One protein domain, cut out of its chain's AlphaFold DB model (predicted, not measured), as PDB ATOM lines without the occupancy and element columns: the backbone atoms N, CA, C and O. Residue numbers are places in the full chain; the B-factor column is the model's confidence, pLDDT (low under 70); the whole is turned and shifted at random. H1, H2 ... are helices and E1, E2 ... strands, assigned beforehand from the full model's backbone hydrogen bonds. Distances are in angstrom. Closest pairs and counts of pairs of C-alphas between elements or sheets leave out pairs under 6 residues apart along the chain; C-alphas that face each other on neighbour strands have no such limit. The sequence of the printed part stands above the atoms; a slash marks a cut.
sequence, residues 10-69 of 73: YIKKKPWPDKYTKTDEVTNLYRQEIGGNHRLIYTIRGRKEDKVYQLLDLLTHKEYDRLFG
ATOM      1  N   TYR A  10     115.090 140.495 105.008       92.38
ATOM      2  CA  TYR A  10     114.577 140.780 106.345       92.38
ATOM      3  C   TYR A  10     113.428 139.825 106.713       92.38
ATOM      4  O   TYR A  10     112.427 139.725 105.995       92.38
ATOM      5  N   ILE A  11     113.528 139.164 107.868       92.75
ATOM      6  CA  ILE A  11     112.512 138.234 108.369       92.75
ATOM      7  C   ILE A  11     111.381 139.020 109.043       92.75
ATOM      8  O   ILE A  11     111.409 139.303 110.242       92.75
ATOM      9  N   LYS A  12     110.341 139.335 108.264       88.75
ATOM     10  CA  LYS A  12     109.149 140.067 108.735       88.75
ATOM     11  C   LYS A  12     108.223 139.249 109.643       88.75
ATOM     12  O   LYS A  12     107.451 139.841 110.389       88.75
ATOM     13  N   LYS A  13     108.263 137.912 109.570       83.69
ATOM     14  CA  LYS A  13     107.385 137.036 110.365       83.69
ATOM     15  C   LYS A  13     107.719 137.181 111.848       83.69
ATOM     16  O   LYS A  13     108.854 136.941 112.247       83.69
ATOM     17  N   LYS A  14     106.720 137.557 112.641       83.06
ATOM     18  CA  LYS A  14     106.784 137.710 114.096       83.06
ATOM     19  C   LYS A  14     105.708 136.827 114.758       83.06
ATOM     20  O   LYS A  14     104.702 136.559 114.101       83.06
ATOM     21  N   PRO A  15     105.883 136.418 116.028       85.19
ATOM     22  CA  PRO A  15     107.085 136.598 116.847       85.19
ATOM     23  C   PRO A  15     108.278 135.814 116.283       85.19
ATOM     24  O   PRO A  15     108.107 134.837 115.556       85.19
ATOM     25  N   TRP A  16     109.495 136.286 116.557       91.06
ATOM     26  CA  TRP A  16     110.691 135.505 116.234       91.06
ATOM     27  C   TRP A  16     110.889 134.398 117.275       91.06
ATOM     28  O   TRP A  16     110.431 134.563 118.405       91.06
ATOM     29  N   PRO A  17     111.584 133.304 116.918       91.25
ATOM     30  CA  PRO A  17     111.931 132.249 117.864       91.25
ATOM     31  C   PRO A  17     112.620 132.799 119.119       91.25
ATOM     32  O   PRO A  17     113.555 133.595 119.008       91.25
ATOM     33  N   ASP A  18     112.211 132.311 120.292       89.62
ATOM     34  CA  ASP A  18     112.685 132.778 121.605       89.62
ATOM     35  C   ASP A  18     114.207 132.813 121.748       89.62
ATOM     36  O   ASP A  18     114.763 133.682 122.419       89.62
ATOM     37  N   LYS A  19     114.903 131.877 121.095       88.81
ATOM     38  CA  LYS A  19     116.367 131.812 121.134       88.81
ATOM     39  C   LYS A  19     117.049 133.058 120.556       88.81
ATOM     40  O   LYS A  19     118.196 133.317 120.891       88.81
ATOM     41  N   TYR A  20     116.352 133.807 119.700       90.12
ATOM     42  CA  TYR A  20     116.838 135.062 119.136       90.12
ATOM     43  C   TYR A  20     116.290 136.288 119.857       90.12
ATOM     44  O   TYR A  20     116.900 137.337 119.764       90.12
ATOM     45  N   THR A  21     115.135 136.202 120.519       83.62
ATOM     46  CA  THR A  21     114.494 137.367 121.155       83.62
ATOM     47  C   THR A  21     114.877 137.545 122.617       83.62
ATOM     48  O   THR A  21     114.733 138.645 123.135       83.62
ATOM     49  N   LYS A  22     115.376 136.496 123.282       81.31
ATOM     50  CA  LYS A  22     115.873 136.570 124.669       81.31
ATOM     51  C   LYS A  22     117.194 137.323 124.807       81.31
ATOM     52  O   LYS A  22     117.577 137.678 125.914       81.31
ATOM     53  N   THR A  23     117.909 137.532 123.710       72.94
ATOM     54  CA  THR A  23     119.069 138.413 123.669       72.94
ATOM     55  C   THR A  23     118.571 139.810 123.313       72.94
ATOM     56  O   THR A  23     118.245 140.072 122.157       72.94
ATOM     57  N   ASP A  24     118.524 140.716 124.297       65.56
ATOM     58  CA  ASP A  24     118.003 142.098 124.167       65.56
ATOM     59  C   ASP A  24     118.646 142.916 123.025       65.56
ATOM     60  O   ASP A  24     118.180 143.982 122.629       65.56
ATOM     61  N   GLU A  25     119.732 142.403 122.463       77.38
ATOM     62  CA  GLU A  25     120.505 143.006 121.393       77.38
ATOM     63  C   GLU A  25     119.977 142.691 119.976       77.38
ATOM     64  O   GLU A  25     120.420 143.312 119.003       77.38
ATOM     65  N   VAL A  26     119.048 141.737 119.815       87.94
ATOM     66  CA  VAL A  26     118.513 141.336 118.502       87.94
ATOM     67  C   VAL A  26     117.222 142.093 118.189       87.94
ATOM     68  O   VAL A  26     116.111 141.703 118.544       87.94
ATOM     69  N   THR A  27     117.362 143.183 117.438       90.12
ATOM     70  CA  THR A  27     116.237 144.040 117.013       90.12
ATOM     71  C   THR A  27     115.797 143.798 115.569       90.12
ATOM     72  O   THR A  27     114.752 144.285 115.136       90.12
ATOM     73  N   ASN A  28     116.584 143.039 114.810       91.25
ATOM     74  CA  ASN A  28     116.372 142.704 113.407       91.25
ATOM     75  C   ASN A  28     116.888 141.286 113.138       91.25
ATOM     76  O   ASN A  28     117.886 140.867 113.709       91.25
ATOM     77  N   LEU A  29     116.200 140.542 112.277       93.62
ATOM     78  CA  LEU A  29     116.674 139.251 111.799       93.62
ATOM     79  C   LEU A  29     116.649 139.250 110.285       93.62
ATOM     80  O   LEU A  29     115.662 139.648 109.663       93.62
ATOM     81  N   TYR A  30     117.734 138.760 109.716       93.81
ATOM     82  CA  TYR A  30     117.897 138.556 108.296       93.81
ATOM     83  C   TYR A  30     118.172 137.086 108.019       93.81
ATOM     84  O   TYR A  30     118.764 136.377 108.835       93.81
ATOM     85  N   ARG A  31     117.733 136.641 106.846       93.94
ATOM     86  CA  ARG A  31     118.002 135.318 106.299       93.94
ATOM     87  C   ARG A  31     118.727 135.483 104.978       93.94
ATOM     88  O   ARG A  31     118.226 136.169 104.093       93.94
ATOM     89  N   GLN A  32     119.843 134.787 104.827       93.50
ATOM     90  CA  GLN A  32     120.493 134.609 103.539       93.50
ATOM     91  C   GLN A  32     120.468 133.144 103.136       93.50
ATOM     92  O   GLN A  32     120.902 132.289 103.906       93.50
ATOM     93  N   GLU A  33     119.980 132.853 101.934       91.31
ATOM     94  CA  GLU A  33     120.187 131.536 101.337       91.31
ATOM     95  C   GLU A  33     121.642 131.422 100.899       91.31
ATOM     96  O   GLU A  33     122.163 132.265 100.166       91.31
ATOM     97  N   ILE A  34     122.307 130.385 101.390       87.81
ATOM     98  CA  ILE A  34     123.646 130.022 100.952       87.81
ATOM     99  C   ILE A  34     123.582 128.629 100.325       87.81
ATOM    100  O   ILE A  34     122.650 127.860 100.575       87.81
ATOM    101  N   GLY A  35     124.549 128.321  99.462       86.31
ATOM    102  CA  GLY A  35     124.560 127.083  98.681       86.31
ATOM    103  C   GLY A  35     124.289 125.816  99.507       86.31
ATOM    104  O   GLY A  35     124.554 125.747 100.707       86.31
ATOM    105  N   GLY A  36     123.745 124.791  98.850       83.44
ATOM    106  CA  GLY A  36     123.452 123.510  99.498       83.44
ATOM    107  C   GLY A  36     122.212 123.520 100.397       83.44
ATOM    108  O   GLY A  36     122.154 122.733 101.332       83.44
ATOM    109  N   ASN A  37     121.228 124.387 100.124       86.88
ATOM    110  CA  ASN A  37     119.946 124.453 100.845       86.88
ATOM    111  C   ASN A  37     120.074 124.860 102.328       86.88
ATOM    112  O   ASN A  37     119.283 124.439 103.182       86.88
ATOM    113  N   HIS A  38     121.073 125.697 102.622       93.06
ATOM    114  CA  HIS A  38     121.277 126.269 103.943       93.06
ATOM    115  C   HIS A  38     120.818 127.730 103.996       93.06
ATOM    116  O   HIS A  38     120.797 128.458 103.005       93.06
ATOM    117  N   ARG A  39     120.445 128.165 105.194       94.06
ATOM    118  CA  ARG A  39     119.955 129.496 105.525       94.06
ATOM    119  C   ARG A  39     120.793 130.039 106.668       94.06
ATOM    120  O   ARG A  39     120.746 129.522 107.782       94.06
ATOM    121  N   LEU A  40     121.547 131.088 106.378       95.25
ATOM    122  CA  LEU A  40     122.293 131.847 107.365       95.25
ATOM    123  C   LEU A  40     121.361 132.873 108.009       95.25
ATOM    124  O   LEU A  40     120.790 133.718 107.317       95.25
ATOM    125  N   ILE A  41     121.212 132.795 109.325       95.00
ATOM    126  CA  ILE A  41     120.446 133.737 110.135       95.00
ATOM    127  C   ILE A  41     121.418 134.687 110.814       95.00
ATOM    128  O   ILE A  41     122.388 134.256 111.438       95.00
ATOM    129  N   TYR A  42     121.168 135.985 110.687       93.88
ATOM    130  CA  TYR A  42     122.033 137.010 111.258       93.88
ATOM    131  C   TYR A  42     121.245 138.252 111.672       93.88
ATOM    132  O   TYR A  42     120.134 138.496 111.198       93.88
ATOM    133  N   THR A  43     121.842 139.051 112.553       93.06
ATOM    134  CA  THR A  43     121.373 140.396 112.904       93.06
ATOM    135  C   THR A  43     122.422 141.418 112.487       93.06
ATOM    136  O   THR A  43     123.622 141.144 112.498       93.06
ATOM    137  N   ILE A  44     121.974 142.612 112.126       90.88
ATOM    138  CA  ILE A  44     122.832 143.761 111.863       90.88
ATOM    139  C   ILE A  44     122.757 144.681 113.081       90.88
ATOM    140  O   ILE A  44     121.671 145.059 113.523       90.88
ATOM    141  N   ARG A  45     123.911 145.042 113.634       88.38
ATOM    142  CA  ARG A  45     124.051 145.988 114.746       88.38
ATOM    143  C   ARG A  45     124.825 147.223 114.284       88.38
ATOM    144  O   ARG A  45     125.544 147.163 113.291       88.38
ATOM    145  N   GLY A  46     124.700 148.327 115.017       82.88
ATOM    146  CA  GLY A  46     125.441 149.563 114.742       82.88
ATOM    147  C   GLY A  46     124.707 150.564 113.842       82.88
ATOM    148  O   GLY A  46     123.528 150.405 113.521       82.88
ATOM    149  N   ARG A  47     125.398 151.657 113.497       76.56
ATOM    150  CA  ARG A  47     124.873 152.771 112.682       76.56
ATOM    151  C   ARG A  47     125.308 152.626 111.222       76.56
ATOM    152  O   ARG A  47     126.034 151.706 110.876       76.56
ATOM    153  N   LYS A  48     124.837 153.531 110.354       68.75
ATOM    154  CA  LYS A  48     125.002 153.467 108.889       68.75
ATOM    155  C   LYS A  48     126.434 153.162 108.419       68.75
ATOM    156  O   LYS A  48     126.571 152.427 107.450       68.75
ATOM    157  N   GLU A  49     127.442 153.700 109.102       75.88
ATOM    158  CA  GLU A  49     128.862 153.590 108.728       75.88
ATOM    159  C   GLU A  49     129.589 152.433 109.442       75.88
ATOM    160  O   GLU A  49     130.549 151.898 108.903       75.88
ATOM    161  N   ASP A  50     129.048 151.955 110.572       82.12
ATOM    162  CA  ASP A  50     129.644 150.930 111.446       82.12
ATOM    163  C   ASP A  50     128.713 149.716 111.597       82.12
ATOM    164  O   ASP A  50     128.396 149.266 112.704       82.12
ATOM    165  N   LYS A  51     128.192 149.209 110.476       84.00
ATOM    166  CA  LYS A  51     127.330 148.022 110.492       84.00
ATOM    167  C   LYS A  51     128.154 146.784 110.843       84.00
ATOM    168  O   LYS A  51     129.032 146.381 110.083       84.00
ATOM    169  N   VAL A  52     127.796 146.125 111.938       87.75
ATOM    170  CA  VAL A  52     128.336 144.822 112.333       87.75
ATOM    171  C   VAL A  52     127.308 143.745 112.016       87.75
ATOM    172  O   VAL A  52     126.183 143.780 112.513       87.75
ATOM    173  N   TYR A  53     127.703 142.773 111.201       89.88
ATOM    174  CA  TYR A  53     126.898 141.594 110.903       89.88
ATOM    175  C   TYR A  53     127.241 140.506 111.915       89.88
ATOM    176  O   TYR A  53     128.353 139.985 111.919       89.88
ATOM    177  N   GLN A  54     126.289 140.161 112.774       91.25
ATOM    178  CA  GLN A  54     126.449 139.081 113.736       91.25
ATOM    179  C   GLN A  54     125.707 137.846 113.241       91.25
ATOM    180  O   GLN A  54     124.478 137.843 113.150       91.25
ATOM    181  N   LEU A  55     126.466 136.793 112.946       92.88
ATOM    182  CA  LEU A  55     125.915 135.486 112.606       92.88
ATOM    183  C   LEU A  55     125.312 134.847 113.856       92.88
ATOM    184  O   LEU A  55     125.934 134.851 114.916       92.88
ATOM    185  N   LEU A  56     124.097 134.323 113.720       93.31
ATOM    186  CA  LEU A  56     123.362 133.688 114.810       93.31
ATOM    187  C   LEU A  56     123.276 132.179 114.594       93.31
ATOM    188  O   LEU A  56     123.582 131.420 115.505       93.31
ATOM    189  N   ASP A  57     122.924 131.747 113.380       94.94
ATOM    190  CA  ASP A  57     122.813 130.328 113.044       94.94
ATOM    191  C   ASP A  57     123.023 130.058 111.560       94.94
ATOM    192  O   ASP A  57     122.702 130.885 110.705       94.94
ATOM    193  N   LEU A  58     123.460 128.838 111.264       95.62
ATOM    194  CA  LEU A  58     123.404 128.250 109.937       95.62
ATOM    195  C   LEU A  58     122.481 127.033 109.988       95.62
ATOM    196  O   LEU A  58     122.779 126.064 110.677       95.62
ATOM    197  N   LEU A  59     121.361 127.097 109.274       95.12
ATOM    198  CA  LEU A  59     120.304 126.089 109.339       95.12
ATOM    199  C   LEU A  59     120.090 125.455 107.972       95.12
ATOM    200  O   LEU A  59     120.094 126.145 106.958       95.12
ATOM    201  N   THR A  60     119.805 124.166 107.926       94.56
ATOM    202  CA  THR A  60     119.178 123.547 106.753       94.56
ATOM    203  C   THR A  60     117.752 124.080 106.558       94.56
ATOM    204  O   THR A  60     117.155 124.690 107.450       94.56
ATOM    205  N   HIS A  61     117.154 123.799 105.398       91.19
ATOM    206  CA  HIS A  61     115.734 124.072 105.143       91.19
ATOM    207  C   HIS A  61     114.805 123.538 106.229       91.19
ATOM    208  O   HIS A  61     113.971 124.270 106.753       91.19
ATOM    209  N   LYS A  62     114.988 122.272 106.608       91.81
ATOM    210  CA  LYS A  62     114.123 121.599 107.577       91.81
ATOM    211  C   LYS A  62     114.252 122.197 108.977       91.81
ATOM    212  O   LYS A  62     113.257 122.342 109.684       91.81
ATOM    213  N   GLU A  63     115.469 122.545 109.387       94.75
ATOM    214  CA  GLU A  63     115.713 123.182 110.684       94.75
ATOM    215  C   GLU A  63     115.129 124.589 110.734       94.75
ATOM    216  O   GLU A  63     114.507 124.951 111.732       94.75
ATOM    217  N   TYR A  64     115.276 125.357 109.650       93.00
ATOM    218  CA  TYR A  64     114.661 126.672 109.525       93.00
ATOM    219  C   TYR A  64     113.137 126.584 109.639       93.00
ATOM    220  O   TYR A  64     112.543 127.300 110.444       93.00
ATOM    221  N   ASP A  65     112.503 125.671 108.905       91.50
ATOM    222  CA  ASP A  65     111.048 125.525 108.936       91.50
ATOM    223  C   ASP A  65     110.537 125.141 110.315       91.50
ATOM    224  O   ASP A  65     109.620 125.777 110.836       91.50
ATOM    225  N   ARG A  66     111.186 124.164 110.957       92.38
ATOM    226  CA  ARG A  66     110.849 123.757 112.323       92.38
ATOM    227  C   ARG A  66     111.006 124.912 113.306       92.38
ATOM    228  O   ARG A  66     110.134 125.115 114.146       92.38
ATOM    229  N   LEU A  67     112.105 125.661 113.212       92.19
ATOM    230  CA  LEU A  67     112.400 126.759 114.126       92.19
ATOM    231  C   LEU A  67     111.399 127.913 113.982       92.19
ATOM    232  O   LEU A  67     111.001 128.502 114.981       92.19
ATOM    233  N   PHE A  68     110.981 128.224 112.754       90.38
ATOM    234  CA  PHE A  68     110.034 129.304 112.463       90.38
ATOM    235  C   PHE A  68     108.571 128.837 112.374       90.38
ATOM    236  O   PHE A  68     107.694 129.643 112.039       90.38
ATOM    237  N   GLY A  69     108.287 127.565 112.668       88.75
ATOM    238  CA  GLY A  69     106.942 126.989 112.646       88.75
ATOM    239  C   GLY A  69     106.276 127.063 111.270       88.75
ATOM    240  O   GLY A  69     105.108 127.435 111.173       88.75
TER     241      GLY A  69
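Overview. This is residues 10 to 69 of the 73 residues of an uncharacterized protein of Nitrososphaera viennensis EN76 (UniProt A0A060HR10). A twisted wall of three strands, E1, E2 and E3, has helix H2 folded back over E2 and E3 at one end of the long axis, while the E2-E3 hairpin reaches to the other end. The one-turn helix H1 only grazes this sheet. The printed part has 60 residues, with named elements in the order H1 E1 E2 E3 H2; the sheet's order is E1 - E2 - E3, all antiparallel. The class is mixed, helices and strands; the whole is compact, with a radius of gyration of the C-alphas of 11.8 A and spans of 34 by 25 by 16 A.

Along the chain. Residues 10 to 17 come before H1, residues 18 to 21, 5.0 A long, with C-alpha 18 at (112.685, 132.778, 121.605). E1 is residues 30 to 34, 12.6 A; E2 is residues 38 to 45, 22.7 A; E3 is residues 52 to 60, 23.8 A. H2 is residues 61 to 68, 10.7 A, with C-alpha 68 at (110.034, 129.304, 112.463).

Arrangement. E1, E2 and E3 form a meander, each strand the antiparallel neighbour of the one before. In the hairpin E1 and E2, at 144 degrees, N 30 and O 42 are 2.8 A apart, within hydrogen-bond range. In the hairpin E2 and E3, at 159 degrees, N 39 and O 59 are within range at 2.7 A. The sheet is only just strongly twisted, its C-alphas up to 4.5 A off the best plane. H2 is on the sheet at a height of 9.3 A, over E2 and E3, and runs along the strands, at 12 degrees to E2 on the local plane. The closest C-alphas of E2 and H2 are those of His 38 and His 61, 6.1 A. H1 only grazes the sheet with residues 19 to 20, and is apart from H2. In H2 every O i to N i+4 pair is within hydrogen-bond range; H1 is too short for such a pair.

Size, cuts and confidence. The two C-alphas farthest apart, of Glu 49 and Lys 62, are 35.2 A apart. The printed part has no cut, and no link is long. Mean pLDDT of the printed part is 88.5; residues 24 and 48 are under 70.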